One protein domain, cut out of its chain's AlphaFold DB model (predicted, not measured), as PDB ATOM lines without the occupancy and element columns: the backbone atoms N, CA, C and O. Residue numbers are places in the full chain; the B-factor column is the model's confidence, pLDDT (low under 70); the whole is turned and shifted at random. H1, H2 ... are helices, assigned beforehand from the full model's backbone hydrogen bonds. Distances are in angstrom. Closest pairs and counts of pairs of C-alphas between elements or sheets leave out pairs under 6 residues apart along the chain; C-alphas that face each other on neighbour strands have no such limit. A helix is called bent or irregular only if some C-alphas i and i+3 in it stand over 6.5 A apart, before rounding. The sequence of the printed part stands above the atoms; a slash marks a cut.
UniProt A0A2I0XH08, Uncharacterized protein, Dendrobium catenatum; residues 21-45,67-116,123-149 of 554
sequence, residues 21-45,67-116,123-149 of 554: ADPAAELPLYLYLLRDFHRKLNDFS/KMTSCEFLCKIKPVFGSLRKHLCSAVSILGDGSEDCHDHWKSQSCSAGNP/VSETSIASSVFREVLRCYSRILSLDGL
ATOM      1  N   ALA A  21     130.739 155.509 154.956       52.28
ATOM      2  CA  ALA A  21     131.640 154.663 154.180       52.28
ATOM      3  C   ALA A  21     132.721 154.150 155.141       52.28
ATOM      4  O   ALA A  21     133.546 154.942 155.595       52.28
ATOM      5  N   ASP A  22     132.677 152.865 155.484       61.28
ATOM      6  CA  ASP A  22     133.673 152.232 156.344       61.28
ATOM      7  C   ASP A  22     134.942 151.918 155.520       61.28
ATOM      8  O   ASP A  22     134.902 151.057 154.634       61.28
ATOM      9  N   PRO A  23     136.082 152.597 155.769       61.38
ATOM     10  CA  PRO A  23     137.334 152.333 155.059       61.38
ATOM     11  C   PRO A  23     137.833 150.896 155.231       61.38
ATOM     12  O   PRO A  23     138.638 150.427 154.421       61.38
ATOM     13  N   ALA A  24     137.395 150.204 156.283       63.12
ATOM     14  CA  ALA A  24     137.782 148.838 156.543       63.12
ATOM     15  C   ALA A  24     137.173 147.885 155.492       63.12
ATOM     16  O   ALA A  24     137.831 146.920 155.101       63.12
ATOM     17  N   ALA A  25     135.994 148.180 154.935       65.62
ATOM     18  CA  ALA A  25     135.284 147.309 153.990       65.62
ATOM     19  C   ALA A  25     136.053 147.002 152.685       65.62
ATOM     20  O   ALA A  25     135.816 145.978 152.037       65.62
ATOM     21  N   GLU A  26     137.018 147.846 152.303       72.25
ATOM     22  CA  GLU A  26     137.888 147.629 151.136       72.25
ATOM     23  C   GLU A  26     139.134 146.764 151.449       72.25
ATOM     24  O   GLU A  26     139.852 146.339 150.537       72.25
ATOM     25  N   LEU A  27     139.401 146.439 152.722       74.38
ATOM     26  CA  LEU A  27     140.585 145.674 153.138       74.38
ATOM     27  C   LEU A  27     140.730 144.290 152.481       74.38
ATOM     28  O   LEU A  27     141.871 143.926 152.175       74.38
ATOM     29  N   PRO A  28     139.668 143.489 152.237       78.44
ATOM     30  CA  PRO A  28     139.822 142.205 151.550       78.44
ATOM     31  C   PRO A  28     140.371 142.360 150.124       78.44
ATOM     32  O   PRO A  28     141.276 141.619 149.724       78.44
ATOM     33  N   LEU A  29     139.889 143.361 149.382       78.88
ATOM     34  CA  LEU A  29     140.401 143.705 148.057       78.88
ATOM     35  C   LEU A  29     141.866 144.149 148.142       78.88
ATOM     36  O   LEU A  29     142.707 143.683 147.368       78.88
ATOM     37  N   TYR A  30     142.199 144.999 149.117       82.06
ATOM     38  CA  TYR A  30     143.581 145.419 149.343       82.06
ATOM     39  C   TYR A  30     144.489 144.235 149.664       82.06
ATOM     40  O   TYR A  30     145.585 144.148 149.119       82.06
ATOM     41  N   LEU A  31     144.040 143.296 150.498       83.94
ATOM     42  CA  LEU A  31     144.800 142.099 150.844       83.94
ATOM     43  C   LEU A  31     145.096 141.237 149.613       83.94
ATOM     44  O   LEU A  31     146.212 140.738 149.470       83.94
ATOM     45  N   TYR A  32     144.121 141.072 148.715       85.25
ATOM     46  CA  TYR A  32     144.328 140.366 147.452       85.25
ATOM     47  C   TYR A  32     145.403 141.049 146.594       85.25
ATOM     48  O   TYR A  32     146.364 140.399 146.174       85.25
ATOM     49  N   LEU A  33     145.285 142.366 146.396       87.25
ATOM     50  CA  LEU A  33     146.243 143.150 145.611       87.25
ATOM     51  C   LEU A  33     147.643 143.156 146.237       87.25
ATOM     52  O   LEU A  33     148.635 143.041 145.521       87.25
ATOM     53  N   LEU A  34     147.738 143.237 147.565       88.62
ATOM     54  CA  LEU A  34     149.002 143.187 148.300       88.62
ATOM     55  C   LEU A  34     149.695 141.833 148.148       88.62
ATOM     56  O   LEU A  34     150.899 141.798 147.914       88.62
ATOM     57  N   ARG A  35     148.949 140.723 148.212       89.38
ATOM     58  CA  ARG A  35     149.502 139.375 148.001       89.38
ATOM     59  C   ARG A  35     149.997 139.175 146.572       89.38
ATOM     60  O   ARG A  35     151.069 138.604 146.368       89.38
ATOM     61  N   ASP A  36     149.243 139.656 145.584       87.50
ATOM     62  CA  ASP A  36     149.685 139.654 144.187       87.50
ATOM     63  C   ASP A  36     150.947 140.514 144.010       87.50
ATOM     64  O   ASP A  36     151.941 140.064 143.438       87.50
ATOM     65  N   PHE A  37     150.968 141.717 144.587       89.75
ATOM     66  CA  PHE A  37     152.128 142.602 144.552       89.75
ATOM     67  C   PHE A  37     153.366 141.985 145.221       89.75
ATOM     68  O   PHE A  37     154.452 141.996 144.642       89.75
ATOM     69  N   HIS A  38     153.217 141.383 146.401       88.62
ATOM     70  CA  HIS A  38     154.296 140.677 147.086       88.62
ATOM     71  C   HIS A  38     154.834 139.508 146.255       88.62
ATOM     72  O   HIS A  38     156.052 139.342 146.142       88.62
ATOM     73  N   ARG A  39     153.958 138.725 145.612       86.81
ATOM     74  CA  ARG A  39     154.386 137.660 144.699       86.81
ATOM     75  C   ARG A  39     155.244 138.221 143.564       86.81
ATOM     76  O   ARG A  39     156.327 137.698 143.325       86.81
ATOM     77  N   LYS A  40     154.821 139.326 142.945       86.56
ATOM     78  CA  LYS A  40     155.593 140.001 141.887       86.56
ATOM     79  C   LYS A  40     156.944 140.517 142.389       86.56
ATOM     80  O   LYS A  40     157.932 140.405 141.675       86.56
ATOM     81  N   LEU A  41     157.028 141.032 143.619       86.88
ATOM     82  CA  LEU A  41     158.302 141.454 144.225       86.88
ATOM     83  C   LEU A  41     159.290 140.287 144.391       86.88
ATOM     84  O   LEU A  41     160.502 140.483 144.262       86.88
ATOM     85  N   ASN A  42     158.798 139.074 144.661       81.69
ATOM     86  CA  ASN A  42     159.650 137.895 144.823       81.69
ATOM     87  C   ASN A  42     160.346 137.473 143.525       81.69
ATOM     88  O   ASN A  42     161.507 137.060 143.586       81.69
ATOM     89  N   ASP A  43     159.691 137.657 142.378       78.56
ATOM     90  CA  ASP A  43     160.256 137.334 141.065       78.56
ATOM     91  C   ASP A  43     161.491 138.201 140.739       78.56
ATOM     92  O   ASP A  43     162.450 137.711 140.147       78.56
ATOM     93  N   PHE A  44     161.528 139.460 141.197       73.25
ATOM     94  CA  PHE A  44     162.643 140.399 140.954       73.25
ATOM     95  C   PHE A  44     163.778 140.348 141.976       73.25
ATOM     96  O   PHE A  44     164.834 140.941 141.770       73.25
ATOM     97  N   SER A  45     163.564 139.672 143.098       61.91
ATOM     98  CA  SER A  45     164.481 139.710 144.234       61.91
ATOM     99  C   SER A  45     165.347 138.447 144.370       61.91
ATOM    100  O   SER A  45     166.046 138.276 145.370       61.91
ATOM    101  N   LYS A  67     159.824 140.531 130.871       64.12
ATOM    102  CA  LYS A  67     160.497 141.433 129.909       64.12
ATOM    103  C   LYS A  67     160.977 142.754 130.515       64.12
ATOM    104  O   LYS A  67     161.578 143.551 129.805       64.12
ATOM    105  N   MET A  68     160.660 143.009 131.780       75.06
ATOM    106  CA  MET A  68     160.863 144.302 132.419       75.06
ATOM    107  C   MET A  68     162.204 144.336 133.157       75.06
ATOM    108  O   MET A  68     162.525 143.404 133.892       75.06
ATOM    109  N   THR A  69     162.990 145.397 132.978       80.12
ATOM    110  CA  THR A  69     164.244 145.580 133.727       80.12
ATOM    111  C   THR A  69     163.961 145.955 135.186       80.12
ATOM    112  O   THR A  69     162.913 146.520 135.507       80.12
ATOM    113  N   SER A  70     164.916 145.695 136.085       77.50
ATOM    114  CA  SER A  70     164.793 146.062 137.505       77.50
ATOM    115  C   SER A  70     164.578 147.568 137.711       77.50
ATOM    116  O   SER A  70     163.803 147.957 138.578       77.50
ATOM    117  N   CYS A  71     165.217 148.415 136.896       79.75
ATOM    118  CA  CYS A  71     165.060 149.872 136.949       79.75
ATOM    119  C   CYS A  71     163.646 150.306 136.531       79.75
ATOM    120  O   CYS A  71     162.969 151.028 137.263       79.75
ATOM    121  N   GLU A  72     163.136 149.785 135.410       84.38
ATOM    122  CA  GLU A  72     161.759 150.063 134.992       84.38
ATOM    123  C   GLU A  72     160.759 149.609 136.064       84.38
ATOM    124  O   GLU A  72     159.752 150.282 136.302       84.38
ATOM    125  N   PHE A  73     160.999 148.445 136.687       86.94
ATOM    126  CA  PHE A  73     160.112 147.896 137.711       86.94
ATOM    127  C   PHE A  73     160.049 148.826 138.924       86.94
ATOM    128  O   PHE A  73     158.954 149.195 139.351       86.94
ATOM    129  N   LEU A  74     161.208 149.282 139.410       87.25
ATOM    130  CA  LEU A  74     161.310 150.247 140.504       87.25
ATOM    131  C   LEU A  74     160.555 151.553 140.195       87.25
ATOM    132  O   LEU A  74     159.810 152.050 141.040       87.25
ATOM    133  N   CYS A  75     160.662 152.067 138.968       86.56
ATOM    134  CA  CYS A  75     159.912 153.251 138.540       86.56
ATOM    135  C   CYS A  75     158.391 153.032 138.575       86.56
ATOM    136  O   CYS A  75     157.650 153.926 138.987       86.56
ATOM    137  N   LYS A  76     157.906 151.846 138.183       89.12
ATOM    138  CA  LYS A  76     156.465 151.540 138.202       89.12
ATOM    139  C   LYS A  76     155.898 151.354 139.603       89.12
ATOM    140  O   LYS A  76     154.719 151.628 139.797       89.12
ATOM    141  N   ILE A  77     156.694 150.900 140.570       90.44
ATOM    142  CA  ILE A  77     156.207 150.711 141.945       90.44
ATOM    143  C   ILE A  77     156.235 151.998 142.775       90.44
ATOM    144  O   ILE A  77     155.572 152.046 143.803       90.44
ATOM    145  N   LYS A  78     156.933 153.057 142.342       89.00
ATOM    146  CA  LYS A  78     157.015 154.333 143.078       89.00
ATOM    147  C   LYS A  78     155.647 154.887 143.544       89.00
ATOM    148  O   LYS A  78     155.536 155.240 144.717       89.00
ATOM    149  N   PRO A  79     154.578 154.916 142.720       91.19
ATOM    150  CA  PRO A  79     153.265 155.416 143.151       91.19
ATOM    151  C   PRO A  79     152.592 154.580 144.253       91.19
ATOM    152  O   PRO A  79     151.648 155.043 144.887       91.19
ATOM    153  N   VAL A  80     153.057 153.350 144.488       91.00
ATOM    154  CA  VAL A  80     152.465 152.405 145.449       91.00
ATOM    155  C   VAL A  80     152.842 152.743 146.891       91.00
ATOM    156  O   VAL A  80     152.105 152.387 147.809       91.00
ATOM    157  N   PHE A  81     153.957 153.440 147.124       93.31
ATOM    158  CA  PHE A  81     154.503 153.637 148.473       93.31
ATOM    159  C   PHE A  81     153.526 154.356 149.414       93.31
ATOM    160  O   PHE A  81     153.328 153.912 150.545       93.31
ATOM    161  N   GLY A  82     152.843 155.397 148.925       90.56
ATOM    162  CA  GLY A  82     151.814 156.106 149.695       90.56
ATOM    163  C   GLY A  82     150.607 155.225 150.036       90.56
ATOM    164  O   GLY A  82     150.100 155.278 151.156       90.56
ATOM    165  N   SER A  83     150.184 154.357 149.113       89.94
ATOM    166  CA  SER A  83     149.089 153.409 149.355       89.94
ATOM    167  C   SER A  83     149.471 152.353 150.392       89.94
ATOM    168  O   SER A  83     148.678 152.072 151.287       89.94
ATOM    169  N   LEU A  84     150.701 151.822 150.340       92.88
ATOM    170  CA  LEU A  84     151.209 150.908 151.371       92.88
ATOM    171  C   LEU A  84     151.169 151.571 152.750       92.88
ATOM    172  O   LEU A  84     150.636 150.991 153.695       92.88
ATOM    173  N   ARG A  85     151.668 152.809 152.857       92.88
ATOM    174  CA  ARG A  85     151.614 153.580 154.103       92.88
ATOM    175  C   ARG A  85     150.181 153.727 154.612       92.88
ATOM    176  O   ARG A  85     149.923 153.440 155.779       92.88
ATOM    177  N   LYS A  86     149.257 154.151 153.746       90.00
ATOM    178  CA  LYS A  86     147.843 154.335 154.097       90.00
ATOM    179  C   LYS A  86     147.233 153.037 154.629       90.00
ATOM    180  O   LYS A  86     146.633 153.050 155.696       90.00
ATOM    181  N   HIS A  87     147.436 151.921 153.927       89.00
ATOM    182  CA  HIS A  87     146.865 150.626 154.306       89.00
ATOM    183  C   HIS A  87     147.437 150.102 155.626       89.00
ATOM    184  O   HIS A  87     146.695 149.527 156.420       89.00
ATOM    185  N   LEU A  88     148.726 150.338 155.898       92.12
ATOM    186  CA  LEU A  88     149.319 150.015 157.195       92.12
ATOM    187  C   LEU A  88     148.685 150.837 158.321       92.12
ATOM    188  O   LEU A  88     148.313 150.267 159.340       92.12
ATOM    189  N   CYS A  89     148.531 152.153 158.141       90.25
ATOM    190  CA  CYS A  89     147.893 153.008 159.144       90.25
ATOM    191  C   CYS A  89     146.436 152.599 159.407       90.25
ATOM    192  O   CYS A  89     146.044 152.506 160.567       90.25
ATOM    193  N   SER A  90     145.660 152.308 158.355       85.94
ATOM    194  CA  SER A  90     144.282 151.822 158.489       85.94
ATOM    195  C   SER A  90     144.223 150.506 159.266       85.94
ATOM    196  O   SER A  90     143.470 150.403 160.228       85.94
ATOM    197  N   ALA A  91     145.072 149.534 158.917       88.56
ATOM    198  CA  ALA A  91     145.140 148.265 159.637       88.56
ATOM    199  C   ALA A  91     145.531 148.450 161.115       88.56
ATOM    200  O   ALA A  91     144.958 147.799 161.980       88.56
ATOM    201  N   VAL A  92     146.473 149.350 161.420       88.56
ATOM    202  CA  VAL A  92     146.878 149.654 162.805       88.56
ATOM    203  C   VAL A  92     145.748 150.297 163.611       88.56
ATOM    204  O   VAL A  92     145.629 149.975 164.789       88.56
ATOM    205  N   SER A  93     144.937 151.179 163.014       86.75
ATOM    206  CA  SER A  93     143.787 151.792 163.706       86.75
ATOM    207  C   SER A  93     142.760 150.734 164.100       86.75
ATOM    208  O   SER A  93     142.433 150.602 165.270       86.75
ATOM    209  N   ILE A  94     142.361 149.891 163.144       83.88
ATOM    210  CA  ILE A  94     141.361 148.829 163.352       83.88
ATOM    211  C   ILE A  94     141.806 147.833 164.428       83.88
ATOM    212  O   ILE A  94     141.013 147.365 165.238       83.88
ATOM    213  N   LEU A  95     143.101 147.512 164.463       84.12
ATOM    214  CA  LEU A  95     143.668 146.632 165.484       84.12
ATOM    215  C   LEU A  95     143.791 147.298 166.864       84.12
ATOM    216  O   LEU A  95     143.987 146.587 167.847       84.12
ATOM    217  N   GLY A  96     143.734 148.630 166.934       77.50
ATOM    218  CA  GLY A  96     143.849 149.408 168.166       77.50
ATOM    219  C   GLY A  96     142.509 149.766 168.809       77.50
ATOM    220  O   GLY A  96     142.444 149.804 170.034       77.50
ATOM    221  N   ASP A  97     141.465 149.997 168.010       67.19
ATOM    222  CA  ASP A  97     140.208 150.573 168.505       67.19
ATOM    223  C   ASP A  97     139.243 149.537 169.112       67.19
ATOM    224  O   ASP A  97     138.360 149.914 169.872       67.19
ATOM    225  N   GLY A  98     139.463 148.233 168.891       58.00
ATOM    226  CA  GLY A  98     138.560 147.171 169.354       58.00
ATOM    227  C   GLY A  98     137.220 147.241 168.615       58.00
ATOM    228  O   GLY A  98     136.500 148.224 168.710       58.00
ATOM    229  N   SER A  99     136.869 146.220 167.829       52.59
ATOM    230  CA  SER A  99     135.666 146.311 166.990       52.59
ATOM    231  C   SER A  99     134.392 146.337 167.852       52.59
ATOM    232  O   SER A  99     133.937 145.290 168.317       52.59
ATOM    233  N   GLU A 100     133.794 147.514 168.034       51.03
ATOM    234  CA  GLU A 100     132.394 147.664 168.462       51.03
ATOM    235  C   GLU A 100     131.417 147.511 167.280       51.03
ATOM    236  O   GLU A 100     130.202 147.629 167.444       51.03
ATOM    237  N   ASP A 101     131.926 147.215 166.079       55.03
ATOM    238  CA  ASP A 101     131.116 147.178 164.873       55.03
ATOM    239  C   ASP A 101     130.340 145.868 164.704       55.03
ATOM    240  O   ASP A 101     130.854 144.745 164.760       55.03
ATOM    241  N   CYS A 102     129.039 146.033 164.471       56.75
ATOM    242  CA  CYS A 102     128.109 144.954 164.187       56.75
ATOM    243  C   CYS A 102     128.559 144.190 162.929       56.75
ATOM    244  O   CYS A 102     128.624 144.748 161.836       56.75
ATOM    245  N   HIS A 103     128.816 142.888 163.060       61.50
ATOM    246  CA  HIS A 103     129.258 142.005 161.971       61.50
ATOM    247  C   HIS A 103     128.356 142.053 160.716       61.50
ATOM    248  O   HIS A 103     128.830 141.849 159.596       61.50
ATOM    249  N   ASP A 104     127.068 142.370 160.879       62.16
ATOM    250  CA  ASP A 104     126.130 142.533 159.762       62.16
ATOM    251  C   ASP A 104     126.345 143.853 158.998       62.16
ATOM    252  O   ASP A 104     126.172 143.896 157.777       62.16
ATOM    253  N   HIS A 105     126.805 144.907 159.683       66.25
ATOM    254  CA  HIS A 105     127.210 146.170 159.061       66.25
ATOM    255  C   HIS A 105     128.450 145.973 158.180       66.25
ATOM    256  O   HIS A 105     128.429 146.309 156.994       66.25
ATOM    257  N   TRP A 106     129.481 145.323 158.727       66.62
ATOM    258  CA  TRP A 106     130.701 144.964 158.003       66.62
ATOM    259  C   TRP A 106     130.409 144.138 156.744       66.62
ATOM    260  O   TRP A 106     130.909 144.440 155.660       66.62
ATOM    261  N   LYS A 107     129.562 143.105 156.858       68.50
ATOM    262  CA  LYS A 107     129.173 142.274 155.710       68.50
ATOM    263  C   LYS A 107     128.494 143.086 154.613       68.50
ATOM    264  O   LYS A 107     128.848 142.928 153.446       68.50
ATOM    265  N   SER A 108     127.565 143.970 154.978       67.75
ATOM    266  CA  SER A 108     126.888 144.846 154.018       67.75
ATOM    267  C   SER A 108     127.888 145.738 153.281       67.75
ATOM    268  O   SER A 108     127.871 145.786 152.053       67.75
ATOM    269  N   GLN A 109     128.796 146.393 154.010       68.00
ATOM    270  CA  GLN A 109     129.796 147.290 153.423       68.00
ATOM    271  C   GLN A 109     130.822 146.529 152.569       68.00
ATOM    272  O   GLN A 109     131.164 146.962 151.470       68.00
ATOM    273  N   SER A 110     131.269 145.352 153.018       67.69
ATOM    274  CA  SER A 110     132.183 144.482 152.267       67.69
ATOM    275  C   SER A 110     131.564 144.016 150.943       67.69
ATOM    276  O   SER A 110     132.240 144.027 149.912       67.69
ATOM    277  N   CYS A 111     130.277 143.650 150.938       68.94
ATOM    278  CA  CYS A 111     129.546 143.335 149.710       68.94
ATOM    279  C   CYS A 111     129.421 144.564 148.796       68.94
ATOM    280  O   CYS A 111     129.639 144.453 147.588       68.94
ATOM    281  N   SER A 112     129.135 145.746 149.355       68.00
ATOM    282  CA  SER A 112     129.095 147.012 148.607       68.00
ATOM    283  C   SER A 112     130.447 147.392 147.990       68.00
ATOM    284  O   SER A 112     130.474 147.955 146.897       68.00
ATOM    285  N   ALA A 113     131.563 147.022 148.626       64.19
ATOM    286  CA  ALA A 113     132.918 147.171 148.087       64.19
ATOM    287  C   ALA A 113     133.262 146.148 146.978       64.19
ATOM    288  O   ALA A 113     134.368 146.163 146.435       64.19
ATOM    289  N   GLY A 114     132.323 145.263 146.618       64.06
ATOM    290  CA  GLY A 114     132.483 144.274 145.552       64.06
ATOM    291  C   GLY A 114     133.225 143.004 145.971       64.06
ATOM    292  O   GLY A 114     133.652 142.239 145.103       64.06
ATOM    293  N   ASN A 115     133.393 142.757 147.276       67.06
ATOM    294  CA  ASN A 115     133.977 141.508 147.756       67.06
ATOM    295  C   ASN A 115     132.949 140.360 147.645       67.06
ATOM    296  O   ASN A 115     131.778 140.557 147.969       67.06
ATOM    297  N   PRO A 116     133.357 139.152 147.213       66.31
ATOM    298  CA  PRO A 116     132.460 138.002 147.135       66.31
ATOM    299  C   PRO A 116     131.976 137.565 148.526       66.31
ATOM    300  O   PRO A 116     132.783 137.375 149.437       66.31
ATOM    301  N   VAL A 123     135.074 135.622 158.370       63.19
ATOM    302  CA  VAL A 123     136.287 136.436 158.376       63.19
ATOM    303  C   VAL A 123     136.027 137.660 159.245       63.19
ATOM    304  O   VAL A 123     135.216 138.506 158.878       63.19
ATOM    305  N   SER A 124     136.709 137.758 160.391       75.12
ATOM    306  CA  SER A 124     136.650 138.965 161.217       75.12
ATOM    307  C   SER A 124     137.459 140.097 160.585       75.12
ATOM    308  O   SER A 124     138.514 139.873 159.978       75.12
ATOM    309  N   GLU A 125     136.995 141.325 160.785       76.50
ATOM    310  CA  GLU A 125     137.695 142.547 160.390       76.50
ATOM    311  C   GLU A 125     139.130 142.585 160.951       76.50
ATOM    312  O   GLU A 125     140.095 142.809 160.218       76.50
ATOM    313  N   THR A 126     139.301 142.211 162.222       80.62
ATOM    314  CA  THR A 126     140.601 142.109 162.908       80.62
ATOM    315  C   THR A 126     141.565 141.109 162.256       80.62
ATOM    316  O   THR A 126     142.779 141.341 162.209       80.62
ATOM    317  N   SER A 127     141.055 140.005 161.699       83.00
ATOM    318  CA  SER A 127     141.855 138.995 160.992       83.00
ATOM    319  C   SER A 127     142.338 139.505 159.630       83.00
ATOM    320  O   SER A 127     143.494 139.287 159.235       83.00
ATOM    321  N   ILE A 128     141.484 140.250 158.921       84.12
ATOM    322  CA  ILE A 128     141.850 140.887 157.649       84.12
ATOM    323  C   ILE A 128     142.842 142.015 157.902       84.12
ATOM    324  O   ILE A 128     143.879 142.047 157.241       84.12
ATOM    325  N   ALA A 129     142.587 142.884 158.882       86.94
ATOM    326  CA  ALA A 129     143.497 143.957 159.271       86.94
ATOM    327  C   ALA A 129     144.878 143.400 159.655       86.94
ATOM    328  O   ALA A 129     145.893 143.855 159.130       86.94
ATOM    329  N   SER A 130     144.931 142.322 160.448       88.94
ATOM    330  CA  SER A 130     146.175 141.599 160.761       88.94
ATOM    331  C   SER A 130     146.888 141.069 159.512       88.94
ATOM    332  O   SER A 130     148.118 141.086 159.429       88.94
ATOM    333  N   SER A 131     146.137 140.581 158.523       89.62
ATOM    334  CA  SER A 131     146.700 140.071 157.269       89.62
ATOM    335  C   SER A 131     147.240 141.194 156.380       89.62
ATOM    336  O   SER A 131     148.336 141.057 155.838       89.62
ATOM    337  N   VAL A 132     146.510 142.305 156.258       91.31
ATOM    338  CA  VAL A 132     146.938 143.506 155.523       91.31
ATOM    339  C   VAL A 132     148.187 144.096 156.167       91.31
ATOM    340  O   VAL A 132     149.167 144.341 155.467       91.31
ATOM    341  N   PHE A 133     148.200 144.225 157.496       93.31
ATOM    342  CA  PHE A 133     149.356 144.667 158.275       93.31
ATOM    343  C   PHE A 133     150.619 143.871 157.921       93.31
ATOM    344  O   PHE A 133     151.636 144.444 157.530       93.31
ATOM    345  N   ARG A 134     150.543 142.534 157.989       93.25
ATOM    346  CA  ARG A 134     151.677 141.654 157.665       93.25
ATOM    347  C   ARG A 134     152.120 141.805 156.223       93.25
ATOM    348  O   ARG A 134     153.317 141.870 155.958       93.25
ATOM    349  N   GLU A 135     151.174 141.830 155.292       93.75
ATOM    350  CA  GLU A 135     151.505 141.843 153.873       93.75
ATOM    351  C   GLU A 135     152.147 143.169 153.459       93.75
ATOM    352  O   GLU A 135     153.147 143.156 152.745       93.75
ATOM    353  N   VAL A 136     151.677 144.303 153.990       96.06
ATOM    354  CA  VAL A 136     152.317 145.606 153.759       96.06
ATOM    355  C   VAL A 136     153.756 145.620 154.281       96.06
ATOM    356  O   VAL A 136     154.666 146.019 153.552       96.06
ATOM    357  N   LEU A 137     153.988 145.158 155.514       96.50
ATOM    358  CA  LEU A 137     155.328 145.103 156.110       96.50
ATOM    359  C   LEU A 137     156.278 144.169 155.340       96.50
ATOM    360  O   LEU A 137     157.462 144.479 155.157       96.50
ATOM    361  N   ARG A 138     155.758 143.051 154.820       94.56
ATOM    362  CA  ARG A 138     156.502 142.125 153.953       94.56
ATOM    363  C   ARG A 138     156.826 142.744 152.600       94.56
ATOM    364  O   ARG A 138     157.980 142.666 152.187       94.56
ATOM    365  N   CYS A 139     155.869 143.408 151.947       95.00
ATOM    366  CA  CYS A 139     156.116 144.170 150.723       95.00
ATOM    367  C   CYS A 139     157.208 145.219 150.946       95.00
ATOM    368  O   CYS A 139     158.165 145.271 150.179       95.00
ATOM    369  N   TYR A 140     157.106 146.004 152.022       96.31
ATOM    370  CA  TYR A 140     158.090 147.028 152.371       96.31
ATOM    371  C   TYR A 140     159.490 146.429 152.570       96.31
ATOM    372  O   TYR A 140     160.450 146.840 151.915       96.31
ATOM    373  N   SER A 141     159.598 145.385 153.399       95.75
ATOM    374  CA  SER A 141     160.847 144.643 153.613       95.75
ATOM    375  C   SER A 141     161.419 144.080 152.312       95.75
ATOM    376  O   SER A 141     162.634 144.093 152.107       95.75
ATOM    377  N   ARG A 142     160.556 143.597 151.409       93.62
ATOM    378  CA  ARG A 142     160.984 143.018 150.137       93.62
ATOM    379  C   ARG A 142     161.490 144.073 149.164       93.62
ATOM    380  O   ARG A 142     162.530 143.842 148.554       93.62
ATOM    381  N   ILE A 143     160.831 145.229 149.079       94.38
ATOM    382  CA  ILE A 143     161.305 146.368 148.279       94.38
ATOM    383  C   ILE A 143     162.701 146.790 148.754       94.38
ATOM    384  O   ILE A 143     163.605 146.920 147.935       94.38
ATOM    385  N   LEU A 144     162.913 146.907 150.070       94.25
ATOM    386  CA  LEU A 144     164.231 147.206 150.637       94.25
ATOM    387  C   LEU A 144     165.285 146.129 150.323       94.25
ATOM    388  O   LEU A 144     166.471 146.429 150.260       94.25
ATOM    389  N   SER A 145     164.890 144.875 150.107       91.19
ATOM    390  CA  SER A 145     165.830 143.799 149.761       91.19
ATOM    391  C   SER A 145     166.268 143.781 148.290       91.19
ATOM    392  O   SER A 145     167.106 142.959 147.928       91.19
ATOM    393  N   LEU A 146     165.713 144.649 147.435       90.19
ATOM    394  CA  LEU A 146     166.079 144.719 146.021       90.19
ATOM    395  C   LEU A 146     167.457 145.371 145.861       90.19
ATOM    396  O   LEU A 146     167.600 146.577 146.051       90.19
ATOM    397  N   ASP A 147     168.456 144.602 145.424       83.75
ATOM    398  CA  ASP A 147     169.817 145.110 145.180       83.75
ATOM    399  C   ASP A 147     169.829 146.315 144.223       83.75
ATOM    400  O   ASP A 147     170.587 147.268 144.412       83.75
ATOM    401  N   GLY A 148     168.926 146.307 143.234       84.19
ATOM    402  CA  GLY A 148     168.789 147.375 142.248       84.19
ATOM    403  C   GLY A 148     168.437 148.747 142.838       84.19
ATOM    404  O   GLY A 148     168.725 149.771 142.217       84.19
ATOM    405  N   LEU A 149     167.849 148.782 144.038       87.94
ATOM    406  CA  LEU A 149     167.402 150.005 144.712       87.94
ATOM    407  C   LEU A 149     168.571 150.920 145.115       87.94
ATOM    408  O   LEU A 149     168.405 152.136 145.186       87.94
TER     409      LEU A 149
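This is residues 21 to 45, 67 to 116 and 123 to 149 of the 554 residues of an uncharacterized protein of Dendrobium catenatum (UniProt A0A2I0XH08). You are looking at an elongated body in which two long helices, H1 and H5, run the same way side by side, while a third long helix, H3, packs along H5 in the opposite sense and meets H1 only near H1's first residues. The two short helices lie at the two ends of the long axis: H2 near the last residues of H1, and H4 packed on residues near H1's beginning. The printed part has 102 residues with five named helices, H1 to H5 in order along the chain, and no named strand; its class is all helix. It is only just compact, close to loose, with a radius of gyration of the C-alphas of 15.2 A and spans of 47 by 26 by 19 A.

Begin with H1, residues 23 to 44, the hub, which touches three other helices. It has a kink of 41 degrees near residue 30 and is irregular: C-alphas 25 and 28 are 7.3 A apart. H1 touches H5, residues 125 to 144, at a shallow tilt of 30 degrees, the same way; look for their closest C-alphas at Leu 31 and Val 132, 5.3 A apart. With residues 23 to 30 alone, H1 touches H3, residues 80 to 97, at a steep tilt of 47 degrees, opposite ways; the closest C-alphas are those of Ala 24 and Ser 90, 7.4 A apart. H3 and H5 touch at a shallow tilt of 35.0 degrees, only just short of steep, and run opposite ways; their closest C-alphas, of Ala 91 and Ala 129, are 4.6 A apart. With residues 25 to 26 alone, H1 touches H4, residues 103 to 112, at a steep tilt of 62 degrees; the closest C-alphas are those of Ala 25 and Ser 110, 4.5 A apart. H2, residues 70 to 77, is close to H1 but not clearly touching, with the C-alphas of Phe 44 and Ser 70 closest at 7.0 A; H2 and H5 are apart. In H2, H3, H4 and H5 every O i to N i+4 pair is within hydrogen-bond range; in H1 it is 14 of 18.

Find C-alpha 23 at (137.334, 152.333, 155.059); from there H1 runs 31.3 A to C-alpha 44. H2 runs from Ser 70 to Ile 77, 10.7 A. H3 begins at C-alpha 80, (152.465, 152.405, 145.449), and runs 26.2 A to Asp 97. H4 runs 14.3 A from His 103 to Ser 112. H5 runs 28.7 A from Glu 125 to C-alpha 144 at (164.231, 147.206, 150.637).

The two C-alphas farthest apart, of Lys 67 and Glu 100, are 48.1 A apart. Residues 46 to 66 are not printed, with 15.0 A between C-alphas 45 and 67, and residues 117 to 122 are not printed, with 12.0 A between C-alphas 116 and 123. The links H2 to H3 and H3 to H4 are tight. The mean pLDDT of the printed part is 80.3; look for values under 70 at residues 21 to 25, 45, 67, 97 to 116 and 123.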